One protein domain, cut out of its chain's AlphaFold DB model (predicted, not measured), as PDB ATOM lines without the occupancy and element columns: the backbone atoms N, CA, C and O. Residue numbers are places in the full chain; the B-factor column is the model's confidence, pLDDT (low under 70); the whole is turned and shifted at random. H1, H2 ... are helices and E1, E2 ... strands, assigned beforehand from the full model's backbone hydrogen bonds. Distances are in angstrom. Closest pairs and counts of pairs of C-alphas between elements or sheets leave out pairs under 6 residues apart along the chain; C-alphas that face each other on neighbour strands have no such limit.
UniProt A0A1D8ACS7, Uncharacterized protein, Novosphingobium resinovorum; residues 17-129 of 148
ATOM      1  N   TYR A  17     154.911 173.983 218.400       91.75
ATOM      2  CA  TYR A  17     155.206 175.307 217.849       91.75
ATOM      3  C   TYR A  17     155.828 175.179 216.455       91.75
ATOM      4  O   TYR A  17     156.436 174.154 216.143       91.75
ATOM      5  N   GLY A  18     155.657 176.203 215.612       92.44
ATOM      6  CA  GLY A  18     156.266 176.252 214.282       92.44
ATOM      7  C   GLY A  18     157.787 176.357 214.369       92.44
ATOM      8  O   GLY A  18     158.314 177.298 214.960       92.44
ATOM      9  N   ASP A  19     158.479 175.378 213.793       92.19
ATOM     10  CA  ASP A  19     159.934 175.222 213.889       92.19
ATOM     11  C   ASP A  19     160.635 175.533 212.561       92.19
ATOM     12  O   ASP A  19     161.630 176.254 212.540       92.19
ATOM     13  N   PHE A  20     160.077 175.069 211.441       93.25
ATOM     14  CA  PHE A  20     160.443 175.539 210.104       93.25
ATOM     15  C   PHE A  20     159.243 175.468 209.163       93.25
ATOM     16  O   PHE A  20     158.363 174.627 209.322       93.25
ATOM     17  N   GLY A  21     159.213 176.303 208.135       94.69
ATOM     18  CA  GLY A  21     158.191 176.238 207.106       94.69
ATOM     19  C   GLY A  21     158.706 176.728 205.766       94.69
ATOM     20  O   GLY A  21     159.511 177.651 205.695       94.69
ATOM     21  N   LEU A  22     158.208 176.123 204.697       95.56
ATOM     22  CA  LEU A  22     158.397 176.563 203.322       95.56
ATOM     23  C   LEU A  22     157.010 176.752 202.720       95.56
ATOM     24  O   LEU A  22     156.174 175.858 202.820       95.56
ATOM     25  N   MET A  23     156.752 177.882 202.076       94.69
ATOM     26  CA  MET A  23     155.517 178.083 201.327       94.69
ATOM     27  C   MET A  23     155.804 178.638 199.944       94.69
ATOM     28  O   MET A  23     156.672 179.494 199.784       94.69
ATOM     29  N   CYS A  24     155.059 178.175 198.948       93.19
ATOM     30  CA  CYS A  24     155.104 178.708 197.597       93.19
ATOM     31  C   CYS A  24     153.728 179.208 197.167       93.19
ATOM     32  O   CYS A  24     152.708 178.752 197.687       93.19
ATOM     33  N   GLY A  25     153.686 180.191 196.274       91.94
ATOM     34  CA  GLY A  25     152.435 180.811 195.850       91.94
ATOM     35  C   GLY A  25     152.578 181.640 194.589       91.94
ATOM     36  O   GLY A  25     153.660 182.134 194.277       91.94
ATOM     37  N   PHE A  26     151.456 181.848 193.904       89.31
ATOM     38  CA  PHE A  26     151.397 182.791 192.792       89.31
ATOM     39  C   PHE A  26     151.320 184.235 193.300       89.31
ATOM     40  O   PHE A  26     152.235 185.017 193.079       89.31
ATOM     41  N   THR A  27     150.281 184.561 194.070       89.38
ATOM     42  CA  THR A  27     150.102 185.899 194.652       89.38
ATOM     43  C   THR A  27     149.959 185.802 196.164       89.38
ATOM     44  O   THR A  27     149.425 184.822 196.690       89.38
ATOM     45  N   ALA A  28     150.419 186.836 196.863       91.00
ATOM     46  CA  ALA A  28     150.250 186.983 198.297       91.00
ATOM     47  C   ALA A  28     149.988 188.449 198.667       91.00
ATOM     48  O   ALA A  28     150.468 189.342 197.975       91.00
ATOM     49  N   THR A  29     149.260 188.707 199.758       90.56
ATOM     50  CA  THR A  29     149.145 190.055 200.344       90.56
ATOM     51  C   THR A  29     149.899 190.151 201.667       90.56
ATOM     52  O   THR A  29     149.980 189.195 202.438       90.56
ATOM     53  N   ARG A  30     150.427 191.343 201.971       90.12
ATOM     54  CA  ARG A  30     151.257 191.601 203.159       90.12
ATOM     55  C   ARG A  30     150.524 191.267 204.451       90.12
ATOM     56  O   ARG A  30     151.092 190.660 205.354       90.12
ATOM     57  N   GLN A  31     149.250 191.646 204.522       90.81
ATOM     58  CA  GLN A  31     148.393 191.379 205.673       90.81
ATOM     59  C   GLN A  31     148.238 189.874 205.921       90.81
ATOM     60  O   GLN A  31     148.366 189.431 207.060       90.81
ATOM     61  N   VAL A  32     148.005 189.096 204.861       92.00
ATOM     62  CA  VAL A  32     147.793 187.648 204.954       92.00
ATOM     63  C   VAL A  32     149.087 186.935 205.310       92.00
ATOM     64  O   VAL A  32     149.083 186.137 206.237       92.00
ATOM     65  N   LEU A  33     150.211 187.279 204.675       92.31
ATOM     66  CA  LEU A  33     151.522 186.730 205.046       92.31
ATOM     67  C   LEU A  33     151.905 187.065 206.490       92.31
ATOM     68  O   LEU A  33     152.408 186.207 207.213       92.31
ATOM     69  N   GLY A  34     151.632 188.293 206.939       91.69
ATOM     70  CA  GLY A  34     151.853 188.694 208.325       91.69
ATOM     71  C   GLY A  34     151.007 187.885 209.309       91.69
ATOM     72  O   GLY A  34     151.502 187.490 210.363       91.69
ATOM     73  N   GLN A  35     149.753 187.595 208.953       92.44
ATOM     74  CA  GLN A  35     148.875 186.767 209.771       92.44
ATOM     75  C   GLN A  35     149.295 185.295 209.762       92.44
ATOM     76  O   GLN A  35     149.413 184.716 210.834       92.44
ATOM     77  N   ILE A  36     149.607 184.722 208.595       93.62
ATOM     78  CA  ILE A  36     150.178 183.373 208.452       93.62
ATOM     79  C   ILE A  36     151.411 183.227 209.347       93.62
ATOM     80  O   ILE A  36     151.494 182.283 210.131       93.62
ATOM     81  N   ARG A  37     152.346 184.186 209.275       92.56
ATOM     82  CA  ARG A  37     153.558 184.186 210.099       92.56
ATOM     83  C   ARG A  37     153.209 184.177 211.583       92.56
ATOM     84  O   ARG A  37     153.711 183.320 212.300       92.56
ATOM     85  N   ARG A  38     152.344 185.090 212.043       91.75
ATOM     86  CA  ARG A  38     151.902 185.142 213.452       91.75
ATOM     87  C   ARG A  38     151.246 183.839 213.898       91.75
ATOM     88  O   ARG A  38     151.539 183.353 214.982       91.75
ATOM     89  N   THR A  39     150.397 183.251 213.062       92.38
ATOM     90  CA  THR A  39     149.735 181.978 213.359       92.38
ATOM     91  C   THR A  39     150.730 180.817 213.447       92.38
ATOM     92  O   THR A  39     150.568 179.953 214.304       92.38
ATOM     93  N   PHE A  40     151.770 180.808 212.611       91.81
ATOM     94  CA  PHE A  40     152.773 179.741 212.578       91.81
ATOM     95  C   PHE A  40     153.787 179.826 213.732       91.81
ATOM     96  O   PHE A  40     154.057 178.825 214.399       91.81
ATOM     97  N   THR A  41     154.356 181.011 213.980       85.69
ATOM     98  CA  THR A  41     155.496 181.202 214.901       85.69
ATOM     99  C   THR A  41     155.123 181.866 216.225       85.69
ATOM    100  O   THR A  41     155.976 182.005 217.104       85.69
ATOM    101  N   GLY A  42     153.874 182.307 216.378       82.31
ATOM    102  CA  GLY A  42     153.450 183.180 217.468       82.31
ATOM    103  C   GLY A  42     153.985 184.611 217.321       82.31
ATOM    104  O   GLY A  42     154.309 185.082 216.226       82.31
ATOM    105  N   GLU A  43     154.098 185.311 218.451       71.19
ATOM    106  CA  GLU A  43     154.482 186.732 218.492       71.19
ATOM    107  C   GLU A  43     155.961 186.987 218.160       71.19
ATOM    108  O   GLU A  43     156.327 188.074 217.708       71.19
ATOM    109  N   MET A  44     156.832 185.984 218.313       69.31
ATOM    110  CA  MET A  44     158.248 186.133 217.979       69.31
ATOM    111  C   MET A  44     158.461 186.113 216.460       69.31
ATOM    112  O   MET A  44     158.175 185.123 215.787       69.31
ATOM    113  N   ALA A  45     159.043 187.185 215.920       66.44
ATOM    114  CA  ALA A  45     159.408 187.306 214.508       66.44
ATOM    115  C   ALA A  45     160.720 186.560 214.184       66.44
ATOM    116  O   ALA A  45     161.714 187.165 213.790       66.44
ATOM    117  N   ARG A  46     160.740 185.234 214.367       75.25
ATOM    118  CA  ARG A  46     161.862 184.388 213.925       75.25
ATOM    119  C   ARG A  46     161.661 184.014 212.453       75.25
ATOM    120  O   ARG A  46     160.559 183.583 212.122       75.25
ATOM    121  N   PRO A  47     162.680 184.129 211.580       79.62
ATOM    122  CA  PRO A  47     162.571 183.825 210.152       79.62
ATOM    123  C   PRO A  47     162.575 182.311 209.888       79.62
ATOM    124  O   PRO A  47     163.404 181.796 209.146       79.62
ATOM    125  N   VAL A  48     161.663 181.581 210.529       87.00
ATOM    126  CA  VAL A  48     161.528 180.125 210.376       87.00
ATOM    127  C   VAL A  48     160.614 179.745 209.213       87.00
ATOM    128  O   VAL A  48     160.606 178.591 208.806       87.00
ATOM    129  N   LEU A  49     159.857 180.699 208.663       91.69
ATOM    130  CA  LEU A  49     158.993 180.497 207.502       91.69
ATOM    131  C   LEU A  49     159.604 181.173 206.273       91.69
ATOM    132  O   LEU A  49     159.758 182.395 206.251       91.69
ATOM    133  N   ALA A  50     159.929 180.385 205.251       93.62
ATOM    134  CA  ALA A  50     160.422 180.869 203.973       93.62
ATOM    135  C   ALA A  50     159.298 180.954 202.934       93.62
ATOM    136  O   ALA A  50     158.518 180.012 202.781       93.62
ATOM    137  N   ALA A  51     159.233 182.064 202.201       93.00
ATOM    138  CA  ALA A  51     158.214 182.315 201.190       93.00
ATOM    139  C   ALA A  51     158.815 182.412 199.784       93.00
ATOM    140  O   ALA A  51     159.682 183.242 199.517       93.00
ATOM    141  N   PHE A  52     158.294 181.581 198.886       91.94
ATOM    142  CA  PHE A  52     158.598 181.530 197.461       91.94
ATOM    143  C   PHE A  52     157.374 182.020 196.689       91.94
ATOM    144  O   PHE A  52     156.518 181.232 196.285       91.94
ATOM    145  N   ILE A  53     157.250 183.329 196.508       90.38
ATOM    146  CA  ILE A  53     156.130 183.904 195.757       90.38
ATOM    147  C   ILE A  53     156.590 184.242 194.347       90.38
ATOM    148  O   ILE A  53     157.719 184.697 194.153       90.38
ATOM    149  N   HIS A  54     155.727 183.989 193.362       87.75
ATOM    150  CA  HIS A  54     155.995 184.358 191.979       87.75
ATOM    151  C   HIS A  54     156.428 185.836 191.907       87.75
ATOM    152  O   HIS A  54     155.747 186.695 192.478       87.75
ATOM    153  N   PRO A  55     157.559 186.158 191.251       82.00
ATOM    154  CA  PRO A  55     158.000 187.534 191.095       82.00
ATOM    155  C   PRO A  55     156.927 188.333 190.355       82.00
ATOM    156  O   PRO A  55     156.545 187.998 189.239       82.00
ATOM    157  N   THR A  56     156.433 189.390 190.986       76.31
ATOM    158  CA  THR A  56     155.494 190.342 190.384       76.31
ATOM    159  C   THR A  56     156.037 191.751 190.586       76.31
ATOM    160  O   THR A  56     156.900 191.965 191.438       76.31
ATOM    161  N   MET A  57     155.533 192.727 189.825       69.00
ATOM    162  CA  MET A  57     155.977 194.127 189.944       69.00
ATOM    163  C   MET A  57     155.774 194.705 191.356       69.00
ATOM    164  O   MET A  57     156.512 195.593 191.764       69.00
ATOM    165  N   ASN A  58     154.825 194.154 192.120       68.25
ATOM    166  CA  ASN A  58     154.504 194.555 193.491       68.25
ATOM    167  C   ASN A  58     154.923 193.476 194.503       68.25
ATOM    168  O   ASN A  58     154.135 193.085 195.368       68.25
ATOM    169  N   ALA A  59     156.134 192.933 194.363       69.31
ATOM    170  CA  ALA A  59     156.621 191.898 195.263       69.31
ATOM    171  C   ALA A  59     156.679 192.404 196.714       69.31
ATOM    172  O   ALA A  59     157.255 193.446 197.017       69.31
ATOM    173  N   ILE A  60     156.079 191.636 197.618       75.31
ATOM    174  CA  ILE A  60     155.999 191.960 199.041       75.31
ATOM    175  C   ILE A  60     157.190 191.322 199.733       75.31
ATOM    176  O   ILE A  60     157.213 190.111 199.867       75.31
ATOM    177  N   SER A  61     158.164 192.089 200.204       75.75
ATOM    178  CA  SER A  61     159.366 191.514 200.833       75.75
ATOM    179  C   SER A  61     159.619 191.984 202.261       75.75
ATOM    180  O   SER A  61     160.620 191.614 202.864       75.75
ATOM    181  N   ASP A  62     158.729 192.800 202.818       82.88
ATOM    182  CA  ASP A  62     158.953 193.554 204.051       82.88
ATOM    183  C   ASP A  62     158.151 193.012 205.252       82.88
ATOM    184  O   ASP A  62     157.818 193.756 206.174       82.88
ATOM    185  N   VAL A  63     157.811 191.717 205.257       87.25
ATOM    186  CA  VAL A  63     157.091 191.078 206.371       87.25
ATOM    187  C   VAL A  63     158.096 190.595 207.427       87.25
ATOM    188  O   VAL A  63     158.830 189.639 207.170       87.25
ATOM    189  N   PRO A  64     158.128 191.177 208.644       85.88
ATOM    190  CA  PRO A  64     159.078 190.757 209.672       85.88
ATOM    191  C   PRO A  64     158.857 189.301 210.090       85.88
ATOM    192  O   PRO A  64     157.714 188.885 210.313       85.88
ATOM    193  N   GLY A  65     159.949 188.546 210.241       85.12
ATOM    194  CA  GLY A  65     159.916 187.126 210.610       85.12
ATOM    195  C   GLY A  65     159.567 186.176 209.460       85.12
ATOM    196  O   GLY A  65     159.373 184.990 209.704       85.12
ATOM    197  N   LEU A  66     159.486 186.670 208.222       89.69
ATOM    198  CA  LEU A  66     159.350 185.855 207.019       89.69
ATOM    199  C   LEU A  66     160.652 185.932 206.213       89.69
ATOM    200  O   LEU A  66     161.138 187.021 205.917       89.69
ATOM    201  N   ALA A  67     161.220 184.786 205.855       90.38
ATOM    202  CA  ALA A  67     162.390 184.728 204.994       90.38
ATOM    203  C   ALA A  67     161.939 184.740 203.526       90.38
ATOM    204  O   ALA A  67     161.386 183.764 203.022       90.38
ATOM    205  N   TRP A  68     162.144 185.851 202.826       89.88
ATOM    206  CA  TRP A  68     161.741 185.947 201.427       89.88
ATOM    207  C   TRP A  68     162.780 185.312 200.500       89.88
ATOM    208  O   TRP A  68     163.948 185.701 200.506       89.88
ATOM    209  N   MET A  69     162.350 184.345 199.691       88.62
ATOM    210  CA  MET A  69     163.215 183.604 198.777       88.62
ATOM    211  C   MET A  69     162.960 184.058 197.345       88.62
ATOM    212  O   MET A  69     162.042 183.588 196.667       88.62
ATOM    213  N   TRP A  70     163.786 184.993 196.881       82.12
ATOM    214  CA  TRP A  70     163.714 185.506 195.517       82.12
ATOM    215  C   TRP A  70     164.011 184.402 194.502       82.12
ATOM    216  O   TRP A  70     165.067 183.769 194.528       82.12
ATOM    217  N   MET A  71     163.082 184.187 193.574       78.81
ATOM    218  CA  MET A  71     163.250 183.227 192.489       78.81
ATOM    219  C   MET A  71     163.623 183.946 191.202       78.81
ATOM    220  O   MET A  71     162.928 184.857 190.762       78.81
ATOM    221  N   ARG A  72     164.688 183.477 190.551       77.06
ATOM    222  CA  ARG A  72     164.998 183.837 189.165       77.06
ATOM    223  C   ARG A  72     164.296 182.850 188.246       77.06
ATOM    224  O   ARG A  72     164.633 181.666 188.273       77.06
ATOM    225  N   LEU A  73     163.308 183.325 187.494       74.00
ATOM    226  CA  LEU A  73     162.528 182.501 186.560       74.00
ATOM    227  C   LEU A  73     163.146 182.427 185.157       74.00
ATOM    228  O   LEU A  73     162.809 181.530 184.388       74.00
ATOM    229  N   GLU A  74     164.084 183.321 184.844       75.31
ATOM    230  CA  GLU A  74     164.837 183.311 183.589       75.31
ATOM    231  C   GLU A  74     165.506 181.948 183.351       75.31
ATOM    232  O   GLU A  74     166.156 181.395 184.241       75.31
ATOM    233  N   GLY A  75     165.332 181.396 182.146       74.94
ATOM    234  CA  GLY A  75     166.000 180.167 181.710       74.94
ATOM    235  C   GLY A  75     165.503 178.865 182.349       74.94
ATOM    236  O   GLY A  75     166.091 177.819 182.091       74.94
ATOM    237  N   ARG A  76     164.432 178.883 183.161       71.88
ATOM    238  CA  ARG A  76     163.945 177.677 183.865       71.88
ATOM    239  C   ARG A  76     162.911 176.837 183.111       71.88
ATOM    240  O   ARG A  76     162.520 175.782 183.604       71.88
ATOM    241  N   GLY A  77     162.445 177.294 181.948       71.44
ATOM    242  CA  GLY A  77     161.464 176.571 181.124       71.44
ATOM    243  C   GLY A  77     160.018 176.610 181.641       71.44
ATOM    244  O   GLY A  77     159.153 175.964 181.059       71.44
ATOM    245  N   TYR A  78     159.731 177.372 182.701       68.00
ATOM    246  CA  TYR A  78     158.370 177.633 183.172       68.00
ATOM    247  C   TYR A  78     158.179 179.122 183.470       68.00
ATOM    248  O   TYR A  78     159.017 179.761 184.102       68.00
ATOM    249  N   ASN A  79     157.042 179.663 183.032       74.50
ATOM    250  CA  ASN A  79     156.756 181.098 183.110       74.50
ATOM    251  C   ASN A  79     155.952 181.488 184.357       74.50
ATOM    252  O   ASN A  79     155.773 182.672 184.618       74.50
ATOM    253  N   LEU A  80     155.448 180.515 185.126       82.56
ATOM    254  CA  LEU A  80     154.492 180.769 186.201       82.56
ATOM    255  C   LEU A  80     154.687 179.810 187.381       82.56
ATOM    256  O   LEU A  80     154.752 178.596 187.196       82.56
ATOM    257  N   LEU A  81     154.705 180.344 188.605       85.88
ATOM    258  CA  LEU A  81     154.588 179.543 189.826       85.88
ATOM    259  C   LEU A  81     153.123 179.553 190.272       85.88
ATOM    260  O   LEU A  81     152.704 180.449 190.996       85.88
ATOM    261  N   HIS A  82     152.330 178.579 189.818       88.44
ATOM    262  CA  HIS A  82     150.902 178.526 190.160       88.44
ATOM    263  C   HIS A  82     150.602 177.813 191.485       88.44
ATOM    264  O   HIS A  82     149.542 178.028 192.077       88.44
ATOM    265  N   ALA A  83     151.513 176.951 191.938       90.38
ATOM    266  CA  ALA A  83     151.321 176.123 193.120       90.38
ATOM    267  C   ALA A  83     151.121 176.984 194.376       90.38
ATOM    268  O   ALA A  83     151.862 177.944 194.583       90.38
ATOM    269  N   LYS A  84     150.136 176.629 195.210       94.12
ATOM    270  CA  LYS A  84     149.978 177.177 196.563       94.12
ATOM    271  C   LYS A  84     150.117 176.040 197.557       94.12
ATOM    272  O   LYS A  84     149.167 175.319 197.853       94.12
ATOM    273  N   VAL A  85     151.350 175.831 197.991       95.81
ATOM    274  CA  VAL A  85     151.721 174.708 198.849       95.81
ATOM    275  C   VAL A  85     152.480 175.247 200.043       95.81
ATOM    276  O   VAL A  85     153.313 176.137 199.891       95.81
ATOM    277  N   ALA A  86     152.203 174.702 201.221       96.69
ATOM    278  CA  ALA A  86     152.976 174.948 202.424       96.69
ATOM    279  C   ALA A  86     153.449 173.620 203.021       96.69
ATOM    280  O   ALA A  86     152.661 172.700 203.235       96.69
ATOM    281  N   PHE A  87     154.745 173.533 203.288       96.81
ATOM    282  CA  PHE A  87     155.397 172.428 203.969       96.81
ATOM    283  C   PHE A  87     155.897 172.928 205.320       96.81
ATOM    284  O   PHE A  87     156.755 173.805 205.379       96.81
ATOM    285  N   LEU A  88     155.317 172.414 206.396       96.38
ATOM    286  CA  LEU A  88     155.449 172.966 207.737       96.38
ATOM    287  C   LEU A  88     155.962 171.897 208.697       96.38
ATOM    288  O   LEU A  88     155.428 170.790 208.750       96.38
ATOM    289  N   GLY A  89     156.982 172.249 209.466       94.62
ATOM    290  CA  GLY A  89     157.518 171.471 210.568       94.62
ATOM    291  C   GLY A  89     157.117 172.078 211.904       94.62
ATOM    292  O   GLY A  89     157.326 173.268 212.156       94.62
ATOM    293  N   PHE A  90     156.549 171.246 212.767       94.06
ATOM    294  CA  PHE A  90     156.161 171.603 214.120       94.06
ATOM    295  C   PHE A  90     156.898 170.724 215.122       94.06
ATOM    296  O   PHE A  90     156.909 169.496 215.002       94.06
ATOM    297  N   ARG A  91     157.478 171.351 216.143       91.62
ATOM    298  CA  ARG A  91     158.170 170.647 217.224       91.62
ATOM    299  C   ARG A  91     157.299 170.617 218.475       91.62
ATOM    300  O   ARG A  91     156.694 171.634 218.819       91.62
ATOM    301  N   LYS A  92     157.241 169.470 219.161       91.38
ATOM    302  CA  LYS A  92     156.539 169.345 220.449       91.38
ATOM    303  C   LYS A  92     157.256 170.148 221.535       91.38
ATOM    304  O   LYS A  92     158.483 170.224 221.583       91.38
ATOM    305  N   ARG A  93     156.483 170.750 222.434       89.25
ATOM    306  CA  ARG A  93     156.988 171.414 223.637       89.25
ATOM    307  C   ARG A  93     157.368 170.336 224.655       89.25
ATOM    308  O   ARG A  93     156.577 169.448 224.940       89.25
ATOM    309  N   GLY A  94     158.588 170.402 225.192       83.19
ATOM    310  CA  GLY A  94     159.038 169.487 226.251       83.19
ATOM    311  C   GLY A  94     159.505 168.096 225.796       83.19
ATOM    312  O   GLY A  94     159.674 167.226 226.644       83.19
ATOM    313  N   GLY A  95     159.750 167.867 224.500       81.44
ATOM    314  CA  GLY A  95     160.333 166.610 224.015       81.44
ATOM    315  C   GLY A  95     160.803 166.663 222.559       81.44
ATOM    316  O   GLY A  95     160.694 167.692 221.901       81.44
ATOM    317  N   ASP A  96     161.275 165.524 222.048       82.44
ATOM    318  CA  ASP A  96     161.847 165.392 220.691       82.44
ATOM    319  C   ASP A  96     160.808 165.000 219.622       82.44
ATOM    320  O   ASP A  96     161.147 164.521 218.541       82.44
ATOM    321  N   GLY A  97     159.517 165.148 219.930       89.12
ATOM    322  CA  GLY A  97     158.444 164.826 218.994       89.12
ATOM    323  C   GLY A  97     158.377 165.830 217.845       89.12
ATOM    324  O   GLY A  97     158.446 167.042 218.070       89.12
ATOM    325  N   TYR A  98     158.188 165.322 216.628       92.12
ATOM    326  CA  TYR A  98     158.108 166.138 215.421       92.12
ATOM    327  C   TYR A  98     156.847 165.840 214.620       92.12
ATOM    328  O   TYR A  98     156.465 164.680 214.462       92.12
ATOM    329  N   VAL A  99     156.220 166.886 214.091       94.44
ATOM    330  CA  VAL A  99     155.050 166.791 213.223       94.44
ATOM    331  C   VAL A  99     155.334 167.542 211.932       94.44
ATOM    332  O   VAL A  99     155.726 168.704 211.951       94.44
ATOM    333  N   ILE A 100     155.126 166.876 210.805       95.19
ATOM    334  CA  ILE A 100     155.249 167.457 209.473       95.19
ATOM    335  C   ILE A 100     153.856 167.597 208.883       95.19
ATOM    336  O   ILE A 100     153.052 166.668 208.943       95.19
ATOM    337  N   ARG A 101     153.581 168.744 208.276       95.50
ATOM    338  CA  ARG A 101     152.318 169.025 207.609       95.50
ATOM    339  C   ARG A 101     152.566 169.517 206.195       95.50
ATOM    340  O   ARG A 101     153.336 170.448 205.979       95.50
ATOM    341  N   LEU A 102     151.851 168.920 205.252       96.69
ATOM    342  CA  LEU A 102     151.738 169.391 203.883       96.69
ATOM    343  C   LEU A 102     150.330 169.951 203.683       96.69
ATOM    344  O   LEU A 102     149.343 169.235 203.857       96.69
ATOM    345  N   ALA A 103     150.247 171.231 203.338       95.38
ATOM    346  CA  ALA A 103     149.010 171.910 202.993       95.38
ATOM    347  C   ALA A 103     149.043 172.318 201.521       95.38
ATOM    348  O   ALA A 103     150.034 172.875 201.048       95.38
ATOM    349  N   VAL A 104     147.952 172.067 200.806       94.69
ATOM    350  CA  VAL A 104     147.761 172.483 199.414       94.69
ATOM    351  C   VAL A 104     146.471 173.287 199.334       94.69
ATOM    352  O   VAL A 104     145.446 172.870 199.870       94.69
ATOM    353  N   SER A 105     146.534 174.443 198.685       92.06
ATOM    354  CA  SER A 105     145.414 175.368 198.517       92.06
ATOM    355  C   SER A 105     145.145 175.609 197.034       92.06
ATOM    356  O   SER A 105     146.080 175.734 196.240       92.06
ATOM    357  N   THR A 106     143.875 175.721 196.648       91.25
ATOM    358  CA  THR A 106     143.503 176.278 195.334       91.25
ATOM    359  C   THR A 106     143.605 177.804 195.318       91.25
ATOM    360  O   THR A 106     143.909 178.393 194.280       91.25
ATOM    361  N   GLY A 107     143.433 178.435 196.482       89.44
ATOM    362  CA  GLY A 107     143.436 179.882 196.667       89.44
ATOM    363  C   GLY A 107     144.833 180.463 196.852       89.44
ATOM    364  O   GLY A 107     145.722 179.823 197.421       89.44
ATOM    365  N   ASN A 108     145.029 181.692 196.371       91.44
ATOM    366  CA  ASN A 108     146.250 182.472 196.602       91.44
ATOM    367  C   ASN A 108     146.405 182.855 198.083       91.44
ATOM    368  O   ASN A 108     145.451 182.825 198.850       91.44
ATOM    369  N   TRP A 109     147.590 183.298 198.499       92.00
ATOM    370  CA  TRP A 109     147.817 183.771 199.870       92.00
ATOM    371  C   TRP A 109     147.305 185.215 200.056       92.00
ATOM    372  O   TRP A 109     148.039 186.105 200.487       92.00
ATOM    373  N   THR A 110     146.055 185.464 199.663       90.56
ATOM    374  CA  THR A 110     145.364 186.762 199.698       90.56
ATOM    375  C   THR A 110     144.108 186.680 200.571       90.56
ATOM    376  O   THR A 110     143.849 185.662 201.209       90.56
ATOM    377  N   GLN A 111     143.362 187.782 200.682       86.62
ATOM    378  CA  GLN A 111     142.111 187.804 201.451       86.62
ATOM    379  C   GLN A 111     140.942 187.164 200.689       86.62
ATOM    380  O   GLN A 111     139.916 186.864 201.299       86.62
ATOM    381  N   ASP A 112     141.068 186.954 199.376       82.00
ATOM    382  CA  ASP A 112     139.955 186.470 198.553       82.00
ATOM    383  C   ASP A 112     139.488 185.074 199.001       82.00
ATOM    384  O   ASP A 112     138.292 184.947 199.279       82.00
ATOM    385  N   PRO A 113     140.386 184.093 199.265       78.62
ATOM    386  CA  PRO A 113     139.996 182.775 199.793       78.62
ATOM    387  C   PRO A 113     139.363 182.781 201.181       78.62
ATOM    388  O   PRO A 113     138.871 181.757 201.647       78.62
ATOM    389  N   LEU A 114     139.418 183.911 201.883       75.12
ATOM    390  CA  LEU A 114     138.820 184.078 203.204       75.12
ATOM    391  C   LEU A 114     137.458 184.774 203.153       75.12
ATOM    392  O   LEU A 114     136.748 184.767 204.155       75.12
ATOM    393  N   THR A 115     137.110 185.420 202.037       73.38
ATOM    394  CA  THR A 115     135.995 186.383 202.004       73.38
ATOM    395  C   THR A 115     135.109 186.297 200.768       73.38
ATOM    396  O   THR A 115     133.932 186.641 200.859       73.38
ATOM    397  N   ARG A 116     135.649 185.901 199.611       67.75
ATOM    398  CA  ARG A 116     135.003 186.107 198.304       67.75
ATOM    399  C   ARG A 116     135.051 184.909 197.366       67.75
ATOM    400  O   ARG A 116     134.223 184.851 196.463       67.75
ATOM    401  N   SER A 117     135.986 183.979 197.544       77.25
ATOM    402  CA  SER A 117     136.102 182.783 196.704       77.25
ATOM    403  C   SER A 117     135.819 181.500 197.478       77.25
ATOM    404  O   SER A 117     136.058 181.403 198.681       77.25
ATOM    405  N   ILE A 118     135.289 180.506 196.763       77.62
ATOM    406  CA  ILE A 118     135.183 179.135 197.258       77.62
ATOM    407  C   ILE A 118     136.509 178.455 196.939       77.62
ATOM    408  O   ILE A 118     136.771 178.117 195.786       77.62
ATOM    409  N   ASP A 119     137.338 178.276 197.960       84.75
ATOM    410  CA  ASP A 119     138.631 177.616 197.839       84.75
ATOM    411  C   ASP A 119     138.664 176.298 198.600       84.75
ATOM    412  O   ASP A 119     138.060 176.142 199.663       84.75
ATOM    413  N   LEU A 120     139.391 175.337 198.033       88.00
ATOM    414  CA  LEU A 120     139.601 174.029 198.625       88.00
ATOM    415  C   LEU A 120     140.987 173.967 199.251       88.00
ATOM    416  O   LEU A 120     141.989 174.398 198.667       88.00
ATOM    417  N   PHE A 121     141.033 173.358 200.430       90.31
ATOM    418  CA  PHE A 121     142.265 173.085 201.144       90.31
ATOM    419  C   PHE A 121     142.401 171.584 201.360       90.31
ATOM    420  O   PHE A 121     141.483 170.927 201.849       90.31
ATOM    421  N   TRP A 122     143.567 171.048 201.021       92.19
ATOM    422  CA  TRP A 122     143.952 169.688 201.358       92.19
ATOM    423  C   TRP A 122     145.085 169.717 202.377       92.19
ATOM    424  O   TRP A 122     146.029 170.499 202.253       92.19
ATOM    425  N   LEU A 123     144.980 168.856 203.386       93.62
ATOM    426  CA  LEU A 123     145.936 168.770 204.475       93.62
ATOM    427  C   LEU A 123     146.325 167.318 204.718       93.62
ATOM    428  O   LEU A 123     145.463 166.466 204.921       93.62
ATOM    429  N   SER A 124     147.624 167.057 204.786       93.56
ATOM    430  CA  SER A 124     148.158 165.799 205.289       93.56
ATOM    431  C   SER A 124     149.170 166.085 206.385       93.56
ATOM    432  O   SER A 124     150.035 166.949 206.235       93.56
ATOM    433  N   THR A 125     149.027 165.398 207.514       93.44
ATOM    434  CA  THR A 125     149.908 165.549 208.671       93.44
ATOM    435  C   THR A 125     150.496 164.190 209.021       93.44
ATOM    436  O   THR A 125     149.773 163.199 209.095       93.44
ATOM    437  N   ALA A 126     151.805 164.153 209.235       91.81
ATOM    438  CA  ALA A 126     152.544 162.972 209.638       91.81
ATOM    439  C   ALA A 126     153.313 163.267 210.924       91.81
ATOM    440  O   ALA A 126     153.991 164.288 211.037       91.81
ATOM    441  N   GLU A 127     153.232 162.358 211.889       89.62
ATOM    442  CA  GLU A 127     154.001 162.448 213.127       89.62
ATOM    443  C   GLU A 127     155.212 161.521 213.073       89.62
ATOM    444  O   GLU A 127     155.117 160.356 212.670       89.62
ATOM    445  N   GLN A 128     156.357 162.018 213.532       79.00
ATOM    446  CA  GLN A 128     157.520 161.185 213.772       79.00
ATOM    447  C   GLN A 128     157.248 160.300 214.990       79.00
ATOM    448  O   GLN A 128     157.239 160.759 216.132       79.00
ATOM    449  N   LYS A 129     157.067 159.000 214.755       66.44
ATOM    450  CA  LYS A 129     157.066 158.016 215.837       66.44
ATOM    451  C   LYS A 129     158.505 157.832 216.306       66.44
ATOM    452  O   LYS A 129     159.342 157.339 215.548       66.44
TER     453      LYS A 129
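This is residues 17 to 129 of the 148 residues of an uncharacterized protein of Novosphingobium resinovorum (UniProt A0A1D8ACS7). One twisted sheet of six strands makes a wall, with helix H1 packed slantwise over one face near E1, E2 and E3; a long loop, residues 69 to 84, reaches away past one end of the strands, and the turn between E4 and E5 lies at the other end. The small helix H2 lies off the sheet, in the connection from E5 to E6. The printed part has 113 residues with two named helices and six named strands, along the chain E1, H1, E2, E3, E4, E5, H2, E6; the sheet is mixed, in the order E3, E2, E1, E4, E5, E6. The class is mixed, helices and strands, though under half of the residues, 56 of 113, are in named elements. The whole is compact, with a radius of gyration of the C-alphas of 14.7 A and spans of 44 by 32 by 28 A.

Strand E1, residues 17 to 25, begins at C-alpha 17 at (155.206, 175.307, 217.849), measures 22.8 A and bends by 67 degrees at residue 20. E4, residues 85 to 92, measures 22.8 A, and E5, residues 98 to 105, measures 23.1 A. E6, residues 121 to 127, measures 19.9 A and ends at C-alpha 127 at (154.001, 162.448, 213.127). E2, residues 49 to 53, measures 12.6 A, and E3, residues 66 to 68, measures 6.1 A. Helix H1, residues 30 to 41, starts at C-alpha 30 at (151.257, 191.601, 203.159) and measures 16.2 A; H2, residues 112 to 115, measures 5.3 A.

In the sheet, E1 and E4 are antiparallel at 176 degrees, with N 22 and O 87 at 2.8 A, within hydrogen-bond range. E2 is parallel to E1 at 4 degrees, with N 50 and O 21 at 2.8 A. E3, an edge strand, is parallel to E2 at 39 degrees, with N 67 and O 49 at 2.8 A. On the other side of E1, E4 and E5 form a hairpin, antiparallel at 158 degrees, with N 88 and O 101 at 2.8 A. E6, the other edge strand, is antiparallel to E5 at 167 degrees, with N 124 and O 102 at 2.9 A. E1, H1 and E2 form a strand-helix-strand unit, two parallel neighbour strands with a helix between them along the chain, and its crossover is right-handed. H1 on one face of the sheet gives two layers, one of helix and one of strands. Its height over the sheet is 8.3 A. It lies only just over E3, on which 3 of its C-alphas fall, and runs slantwise to the strands, at 39 degrees to E3 on the local plane. The closest C-alphas of E1 and H1 are those of Gly 18 and Thr 41, 5.0 A apart. H2 is not on the sheet, and it is apart from H1. In H1 every O i to N i+4 pair is within hydrogen-bond range; H2 is too short for such a pair, and its one O i to N i+3 pair is within range.

The two C-alphas farthest apart are those of Gly 75 and Gly 94, 46.3 A. The printed part runs from residue 17 to residue 129 and has no cut. The links from E2 to E3, 12 residues, and from E3 to E4, 16 residues, are long. The mean pLDDT of the printed part is 86.3, and it is under 70 at residues 44 to 45, 57 to 59, 78, 116 and 129.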